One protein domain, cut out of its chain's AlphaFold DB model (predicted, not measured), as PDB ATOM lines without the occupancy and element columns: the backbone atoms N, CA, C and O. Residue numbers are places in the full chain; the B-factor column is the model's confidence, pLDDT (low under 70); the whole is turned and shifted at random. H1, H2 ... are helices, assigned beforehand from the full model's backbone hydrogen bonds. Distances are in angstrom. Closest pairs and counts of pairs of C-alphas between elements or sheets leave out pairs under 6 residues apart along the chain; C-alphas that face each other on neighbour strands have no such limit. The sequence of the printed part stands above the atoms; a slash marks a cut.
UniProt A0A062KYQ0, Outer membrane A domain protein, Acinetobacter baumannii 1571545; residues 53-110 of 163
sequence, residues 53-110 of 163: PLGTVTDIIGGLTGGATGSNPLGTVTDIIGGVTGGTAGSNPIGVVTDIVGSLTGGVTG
ATOM      1  N   PRO A  53     -24.394  -0.251 -11.788       88.81
ATOM      2  CA  PRO A  53     -23.580  -0.854 -12.841       88.81
ATOM      3  C   PRO A  53     -24.311  -1.960 -13.616       88.81
ATOM      4  O   PRO A  53     -24.204  -2.026 -14.839       88.81
ATOM      5  N   LEU A  54     -25.087  -2.811 -12.929       90.19
ATOM      6  CA  LEU A  54     -25.880  -3.854 -13.587       90.19
ATOM      7  C   LEU A  54     -27.091  -3.289 -14.334       90.19
ATOM      8  O   LEU A  54     -27.420  -3.811 -15.399       90.19
ATOM      9  N   GLY A  55     -27.727  -2.234 -13.816       87.00
ATOM     10  CA  GLY A  55     -28.786  -1.510 -14.519       87.00
ATOM     11  C   GLY A  55     -28.273  -0.930 -15.834       87.00
ATOM     12  O   GLY A  55     -28.787  -1.270 -16.891       87.00
ATOM     13  N   THR A  56     -27.160  -0.196 -15.786       87.12
ATOM     14  CA  THR A  56     -26.490   0.352 -16.975       87.12
ATOM     15  C   THR A  56     -26.120  -0.734 -17.995       87.12
ATOM     16  O   THR A  56     -26.372  -0.573 -19.187       87.12
ATOM     17  N   VAL A  57     -25.542  -1.863 -17.563       89.44
ATOM     18  CA  VAL A  57     -25.222  -2.983 -18.470       89.44
ATOM     19  C   VAL A  57     -26.490  -3.568 -19.092       89.44
ATOM     20  O   VAL A  57     -26.508  -3.862 -20.288       89.44
ATOM     21  N   THR A  58     -27.554  -3.713 -18.303       87.25
ATOM     22  CA  THR A  58     -28.851  -4.210 -18.777       87.25
ATOM     23  C   THR A  58     -29.460  -3.263 -19.804       87.25
ATOM     24  O   THR A  58     -29.929  -3.730 -20.837       87.25
ATOM     25  N   ASP A  59     -29.379  -1.953 -19.580       86.38
ATOM     26  CA  ASP A  59     -29.867  -0.934 -20.507       86.38
ATOM     27  C   ASP A  59     -29.067  -0.925 -21.815       86.38
ATOM     28  O   ASP A  59     -29.652  -0.872 -22.895       86.38
ATOM     29  N   ILE A  60     -27.736  -1.058 -21.748       88.25
ATOM     30  CA  ILE A  60     -26.872  -1.170 -22.935       88.25
ATOM     31  C   ILE A  60     -27.219  -2.426 -23.739       88.25
ATOM     32  O   ILE A  60     -27.409  -2.348 -24.954       88.25
ATOM     33  N   ILE A  61     -27.307  -3.586 -23.081       88.62
ATOM     34  CA  ILE A  61     -27.649  -4.851 -23.743       88.62
ATOM     35  C   ILE A  61     -29.066  -4.778 -24.313       88.62
ATOM     36  O   ILE A  61     -29.286  -5.180 -25.454       88.62
ATOM     37  N   GLY A  62     -30.018  -4.238 -23.551       87.50
ATOM     38  CA  GLY A  62     -31.392  -4.015 -23.980       87.50
ATOM     39  C   GLY A  62     -31.443  -3.139 -25.225       87.50
ATOM     40  O   GLY A  62     -32.003  -3.553 -26.233       87.50
ATOM     41  N   GLY A  63     -30.774  -1.987 -25.216       86.62
ATOM     42  CA  GLY A  63     -30.674  -1.104 -26.378       86.62
ATOM     43  C   GLY A  63     -30.028  -1.779 -27.591       86.62
ATOM     44  O   GLY A  63     -30.544  -1.672 -28.702       86.62
ATOM     45  N   LEU A  64     -28.942  -2.532 -27.391       88.56
ATOM     46  CA  LEU A  64     -28.236  -3.229 -28.470       88.56
ATOM     47  C   LEU A  64     -29.044  -4.388 -29.065       88.56
ATOM     48  O   LEU A  64     -28.910  -4.684 -30.248       88.56
ATOM     49  N   THR A  65     -29.874  -5.048 -28.261       85.56
ATOM     50  CA  THR A  65     -30.722  -6.168 -28.697       85.56
ATOM     51  C   THR A  65     -32.107  -5.723 -29.176       85.56
ATOM     52  O   THR A  65     -32.882  -6.557 -29.640       85.56
ATOM     53  N   GLY A  66     -32.403  -4.416 -29.142       78.94
ATOM     54  CA  GLY A  66     -33.668  -3.810 -29.580       78.94
ATOM     55  C   GLY A  66     -34.688  -3.557 -28.460       78.94
ATOM     56  O   GLY A  66     -35.637  -2.802 -28.648       78.94
ATOM     57  N   GLY A  67     -34.490  -4.095 -27.258       70.00
ATOM     58  CA  GLY A  67     -35.387  -3.870 -26.123       70.00
ATOM     59  C   GLY A  67     -36.846  -4.248 -26.428       70.00
ATOM     60  O   GLY A  67     -37.143  -4.957 -27.384       70.00
ATOM     61  N   ALA A  68     -37.789  -3.785 -25.605       61.94
ATOM     62  CA  ALA A  68     -39.211  -4.124 -25.764       61.94
ATOM     63  C   ALA A  68     -39.944  -3.316 -26.859       61.94
ATOM     64  O   ALA A  68     -41.077  -3.648 -27.200       61.94
ATOM     65  N   THR A  69     -39.347  -2.235 -27.378       63.25
ATOM     66  CA  THR A  69     -40.027  -1.273 -28.274       63.25
ATOM     67  C   THR A  69     -39.153  -0.704 -29.401       63.25
ATOM     68  O   THR A  69     -39.661   0.064 -30.216       63.25
ATOM     69  N   GLY A  70     -37.864  -1.055 -29.478       63.59
ATOM     70  CA  GLY A  70     -36.911  -0.492 -30.436       63.59
ATOM     71  C   GLY A  70     -36.444  -1.491 -31.497       63.59
ATOM     72  O   GLY A  70     -36.474  -2.707 -31.321       63.59
ATOM     73  N   SER A  71     -35.984  -0.978 -32.634       73.94
ATOM     74  CA  SER A  71     -35.280  -1.775 -33.639       73.94
ATOM     75  C   SER A  71     -33.900  -2.178 -33.112       73.94
ATOM     76  O   SER A  71     -33.172  -1.347 -32.580       73.94
ATOM     77  N   ASN A  72     -33.526  -3.449 -33.283       86.88
ATOM     78  CA  ASN A  72     -32.197  -3.965 -32.954       86.88
ATOM     79  C   ASN A  72     -31.143  -3.330 -33.893       86.88
ATOM     80  O   ASN A  72     -31.148  -3.636 -35.096       86.88
ATOM     81  N   PRO A  73     -30.220  -2.482 -33.391       87.62
ATOM     82  CA  PRO A  73     -29.190  -1.866 -34.222       87.62
ATOM     83  C   PRO A  73     -28.277  -2.899 -34.889       87.62
ATOM     84  O   PRO A  73     -27.896  -2.714 -36.044       87.62
ATOM     85  N   LEU A  74     -27.971  -4.017 -34.213       89.19
ATOM     86  CA  LEU A  74     -27.199  -5.111 -34.811       89.19
ATOM     87  C   LEU A  74     -27.961  -5.779 -35.949       89.19
ATOM     88  O   LEU A  74     -27.359  -6.053 -36.977       89.19
ATOM     89  N   GLY A  75     -29.272  -5.982 -35.797       87.00
ATOM     90  CA  GLY A  75     -30.126  -6.499 -36.870       87.00
ATOM     91  C   GLY A  75     -30.084  -5.594 -38.100       87.00
ATOM     92  O   GLY A  75     -29.812  -6.061 -39.198       87.00
ATOM     93  N   THR A  76     -30.206  -4.280 -37.894       87.56
ATOM     94  CA  THR A  76     -30.099  -3.287 -38.977       87.56
ATOM     95  C   THR A  76     -28.732  -3.335 -39.666       87.56
ATOM     96  O   THR A  76     -28.649  -3.303 -40.891       87.56
ATOM     97  N   VAL A  77     -27.640  -3.432 -38.900       90.00
ATOM     98  CA  VAL A  77     -26.285  -3.561 -39.455       90.00
ATOM     99  C   VAL A  77     -26.130  -4.869 -40.231       90.00
ATOM    100  O   VAL A  77     -25.568  -4.859 -41.324       90.00
ATOM    101  N   THR A  78     -26.647  -5.986 -39.713       87.94
ATOM    102  CA  THR A  78     -26.653  -7.275 -40.415       87.94
ATOM    103  C   THR A  78     -27.450  -7.204 -41.711       87.94
ATOM    104  O   THR A  78     -26.964  -7.693 -42.727       87.94
ATOM    105  N   ASP A  79     -28.608  -6.547 -41.714       87.81
ATOM    106  CA  ASP A  79     -29.435  -6.365 -42.908       87.81
ATOM    107  C   ASP A  79     -28.725  -5.506 -43.958       87.81
ATOM    108  O   ASP A  79     -28.720  -5.856 -45.138       87.81
ATOM    109  N   ILE A  80     -28.062  -4.418 -43.547       89.62
ATOM    110  CA  ILE A  80     -27.254  -3.582 -44.444       89.62
ATOM    111  C   ILE A  80     -26.096  -4.393 -45.027       89.62
ATOM    112  O   ILE A  80     -25.928  -4.416 -46.246       89.62
ATOM    113  N   ILE A  81     -25.309  -5.069 -44.182       89.56
ATOM    114  CA  ILE A  81     -24.157  -5.874 -44.615       89.56
ATOM    115  C   ILE A  81     -24.616  -6.993 -45.546       89.56
ATOM    116  O   ILE A  81     -24.033  -7.171 -46.614       89.56
ATOM    117  N   GLY A  82     -25.673  -7.717 -45.183       87.62
ATOM    118  CA  GLY A  82     -26.273  -8.742 -46.024       87.62
ATOM    119  C   GLY A  82     -26.726  -8.144 -47.351       87.62
ATOM    120  O   GLY A  82     -26.320  -8.616 -48.404       87.62
ATOM    121  N   GLY A  83     -27.459  -7.034 -47.328       87.50
ATOM    122  CA  GLY A  83     -27.907  -6.333 -48.530       87.50
ATOM    123  C   GLY A  83     -26.765  -5.953 -49.478       87.50
ATOM    124  O   GLY A  83     -26.856  -6.221 -50.675       87.50
ATOM    125  N   VAL A  84     -25.669  -5.384 -48.965       88.12
ATOM    126  CA  VAL A  84     -24.542  -4.936 -49.807       88.12
ATOM    127  C   VAL A  84     -23.566  -6.043 -50.195       88.12
ATOM    128  O   VAL A  84     -22.860  -5.871 -51.180       88.12
ATOM    129  N   THR A  85     -23.505  -7.156 -49.457       84.38
ATOM    130  CA  THR A  85     -22.610  -8.290 -49.763       84.38
ATOM    131  C   THR A  85     -23.304  -9.457 -50.473       84.38
ATOM    132  O   THR A  85     -22.628 -10.386 -50.907       84.38
ATOM    133  N   GLY A  86     -24.625  -9.393 -50.672       72.06
ATOM    134  CA  GLY A  86     -25.393 -10.412 -51.393       72.06
ATOM    135  C   GLY A  86     -26.204 -11.332 -50.484       72.06
ATOM    136  O   GLY A  86     -25.988 -12.541 -50.449       72.06
ATOM    137  N   GLY A  87     -27.157 -10.756 -49.757       66.38
ATOM    138  CA  GLY A  87     -28.177 -11.475 -49.007       66.38
ATOM    139  C   GLY A  87     -29.101 -12.258 -49.939       66.38
ATOM    140  O   GLY A  87     -29.197 -11.987 -51.134       66.38
ATOM    141  N   THR A  88     -29.814 -13.227 -49.377       57.12
ATOM    142  CA  THR A  88     -30.546 -14.306 -50.068       57.12
ATOM    143  C   THR A  88     -31.663 -13.887 -51.043       57.12
ATOM    144  O   THR A  88     -32.300 -14.766 -51.618       57.12
ATOM    145  N   ALA A  89     -31.917 -12.592 -51.261       60.44
ATOM    146  CA  ALA A  89     -33.080 -12.098 -52.005       60.44
ATOM    147  C   ALA A  89     -32.799 -11.015 -53.072       60.44
ATOM    148  O   ALA A  89     -33.750 -10.491 -53.649       60.44
ATOM    149  N   GLY A  90     -31.544 -10.664 -53.376       60.75
ATOM    150  CA  GLY A  90     -31.257  -9.617 -54.368       60.75
ATOM    151  C   GLY A  90     -29.841  -9.653 -54.935       60.75
ATOM    152  O   GLY A  90     -28.936 -10.245 -54.352       60.75
ATOM    153  N   SER A  91     -29.650  -9.020 -56.095       68.81
ATOM    154  CA  SER A  91     -28.334  -8.832 -56.706       68.81
ATOM    155  C   SER A  91     -27.409  -8.068 -55.755       68.81
ATOM    156  O   SER A  91     -27.740  -6.973 -55.308       68.81
ATOM    157  N   ASN A  92     -26.242  -8.647 -55.459       84.94
ATOM    158  CA  ASN A  92     -25.182  -8.030 -54.664       84.94
ATOM    159  C   ASN A  92     -24.704  -6.733 -55.358       84.94
ATOM    160  O   ASN A  92     -24.083  -6.834 -56.420       84.94
ATOM    161  N   PRO A  93     -24.940  -5.532 -54.793       88.00
ATOM    162  CA  PRO A  93     -24.504  -4.273 -55.397       88.00
ATOM    163  C   PRO A  93     -22.991  -4.219 -55.629       88.00
ATOM    164  O   PRO A  93     -22.549  -3.713 -56.658       88.00
ATOM    165  N   ILE A  94     -22.194  -4.781 -54.712       89.88
ATOM    166  CA  ILE A  94     -20.740  -4.886 -54.878       89.88
ATOM    167  C   ILE A  94     -20.413  -5.804 -56.057       89.88
ATOM    168  O   ILE A  94     -19.561  -5.451 -56.865       89.88
ATOM    169  N   GLY A  95     -21.127  -6.922 -56.206       87.06
ATOM    170  CA  GLY A  95     -20.986  -7.823 -57.355       87.06
ATOM    171  C   GLY A  95     -21.260  -7.118 -58.685       87.06
ATOM    172  O   GLY A  95     -20.434  -7.171 -59.589       87.06
ATOM    173  N   VAL A  96     -22.355  -6.357 -58.769       88.56
ATOM    174  CA  VAL A  96     -22.696  -5.551 -59.956       88.56
ATOM    175  C   VAL A  96     -21.594  -4.537 -60.279       88.56
ATOM    176  O   VAL A  96     -21.204  -4.388 -61.436       88.56
ATOM    177  N   VAL A  97     -21.064  -3.840 -59.270       90.62
ATOM    178  CA  VAL A  97     -19.960  -2.888 -59.460       90.62
ATOM    179  C   VAL A  97     -18.694  -3.606 -59.929       90.62
ATOM    180  O   VAL A  97     -18.030  -3.116 -60.841       90.62
ATOM    181  N   THR A  98     -18.365  -4.766 -59.357       89.19
ATOM    182  CA  THR A  98     -17.233  -5.589 -59.799       89.19
ATOM    183  C   THR A  98     -17.387  -6.019 -61.256       89.19
ATOM    184  O   THR A  98     -16.431  -5.880 -62.017       89.19
ATOM    185  N   ASP A  99     -18.578  -6.448 -61.675       89.06
ATOM    186  CA  ASP A  99     -18.856  -6.850 -63.058       89.06
ATOM    187  C   ASP A  99     -18.718  -5.678 -64.038       89.06
ATOM    188  O   ASP A  99     -18.109  -5.816 -65.103       89.06
ATOM    189  N   ILE A 100     -19.231  -4.496 -63.675       90.88
ATOM    190  CA  ILE A 100     -19.100  -3.273 -64.481       90.88
ATOM    191  C   ILE A 100     -17.630  -2.866 -64.604       90.88
ATOM    192  O   ILE A 100     -17.155  -2.607 -65.709       90.88
ATOM    193  N   VAL A 101     -16.896  -2.817 -63.490       90.56
ATOM    194  CA  VAL A 101     -15.472  -2.445 -63.480       90.56
ATOM    195  C   VAL A 101     -14.642  -3.459 -64.262       90.56
ATOM    196  O   VAL A 101     -13.769  -3.062 -65.034       90.56
ATOM    197  N   GLY A 102     -14.932  -4.752 -64.117       88.62
ATOM    198  CA  GLY A 102     -14.298  -5.822 -64.880       88.62
ATOM    199  C   GLY A 102     -14.575  -5.700 -66.377       88.62
ATOM    200  O   GLY A 102     -13.647  -5.796 -67.175       88.62
ATOM    201  N   SER A 103     -15.818  -5.400 -66.761       86.56
ATOM    202  CA  SER A 103     -16.214  -5.198 -68.160       86.56
ATOM    203  C   SER A 103     -15.586  -3.947 -68.767       86.56
ATOM    204  O   SER A 103     -15.111  -3.985 -69.898       86.56
ATOM    205  N   LEU A 104     -15.536  -2.839 -68.023       87.00
ATOM    206  CA  LEU A 104     -14.900  -1.604 -68.474       87.00
ATOM    207  C   LEU A 104     -13.389  -1.786 -68.614       87.00
ATOM    208  O   LEU A 104     -12.827  -1.438 -69.648       87.00
ATOM    209  N   THR A 105     -12.739  -2.365 -67.606       83.44
ATOM    210  CA  THR A 105     -11.301  -2.651 -67.656       83.44
ATOM    211  C   THR A 105     -11.010  -3.611 -68.800       83.44
ATOM    212  O   THR A 105     -10.198  -3.297 -69.654       83.44
ATOM    213  N   GLY A 106     -11.744  -4.720 -68.900       79.44
ATOM    214  CA  GLY A 106     -11.615  -5.684 -69.989       79.44
ATOM    215  C   GLY A 106     -11.940  -5.111 -71.370       79.44
ATOM    216  O   GLY A 106     -11.348  -5.543 -72.346       79.44
ATOM    217  N   GLY A 107     -12.821  -4.120 -71.488       77.12
ATOM    218  CA  GLY A 107     -13.090  -3.435 -72.753       77.12
ATOM    219  C   GLY A 107     -12.010  -2.421 -73.136       77.12
ATOM    220  O   GLY A 107     -11.693  -2.282 -74.312       77.12
ATOM    221  N   VAL A 108     -11.432  -1.724 -72.153       74.19
ATOM    222  CA  VAL A 108     -10.404  -0.688 -72.356       74.19
ATOM    223  C   VAL A 108      -9.002  -1.284 -72.498       74.19
ATOM    224  O   VAL A 108      -8.207  -0.779 -73.281       74.19
ATOM    225  N   THR A 109      -8.679  -2.335 -71.745       67.19
ATOM    226  CA  THR A 109      -7.378  -3.022 -71.794       67.19
ATOM    227  C   THR A 109      -7.420  -4.308 -72.603       67.19
ATOM    228  O   THR A 109      -6.369  -4.839 -72.957       67.19
ATOM    229  N   GLY A 110      -8.604  -4.871 -72.833       64.94
ATOM    230  CA  GLY A 110      -8.751  -6.010 -73.723       64.94
ATOM    231  C   GLY A 110      -8.682  -5.553 -75.167       64.94
ATOM    232  O   GLY A 110      -9.096  -4.450 -75.523       64.94
TER     233      GLY A 110
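This is residues 53 to 110 of the 163 residues of the protein "Outer membrane A domain protein" of Acinetobacter baumannii 1571545 (UniProt A0A062KYQ0). Three helices follow one another end to end in a long, gently bending row, with a loop at each joint and no shared core. Residues 96 to 110, of which 96 to 109 belong to H3, stick out at one end of the row. The printed part has 58 residues with three named helices, H1, H2 and H3 in that order, and no named strand; the class is all helix. The whole is extended, with a radius of gyration of the C-alphas of 19.5 A, and a rod spanning 63 by 24 by 12 A.

H1, residues 53 to 65, and H2, residues 73 to 85, touch only at the corner by their link, through residues 64 to 65 and 73 to 74 alone. Their closest C-alphas, of Leu 64 and Pro 73, are 6.0 A apart. They run the same way at a shallow tilt of 34 degrees, only just short of steep. H2 and H3, residues 93 to 109, touch only at the corner by their link, through residues 83 to 85 and 93 to 95 alone. Their closest C-alphas, of Val 84 and Pro 93, are 5.6 A apart. They run the same way at a shallow tilt of 28 degrees. H1 and H3 are apart. In H1, H2 and H3 every O i to N i+4 pair is within hydrogen-bond range.

H1 begins at C-alpha 53 (-23.580, -0.854, -12.841) and measures 18.2 A from first to last C-alpha. H2 measures 18.1 A and begins at C-alpha 73 (-29.190, -1.866, -34.222). H3, the longest helix, measures 23.7 A and ends at C-alpha 109 (-7.378, -3.022, -71.794).

The C-alphas farthest apart, of Pro 53 and Gly 110, are 62.9 A apart. The printed part has no cut, and both links are short, with 7 residues each. Mean pLDDT of the printed part is 82.2; residues 68 to 70, 87 to 91 and 109 to 110 are under 70.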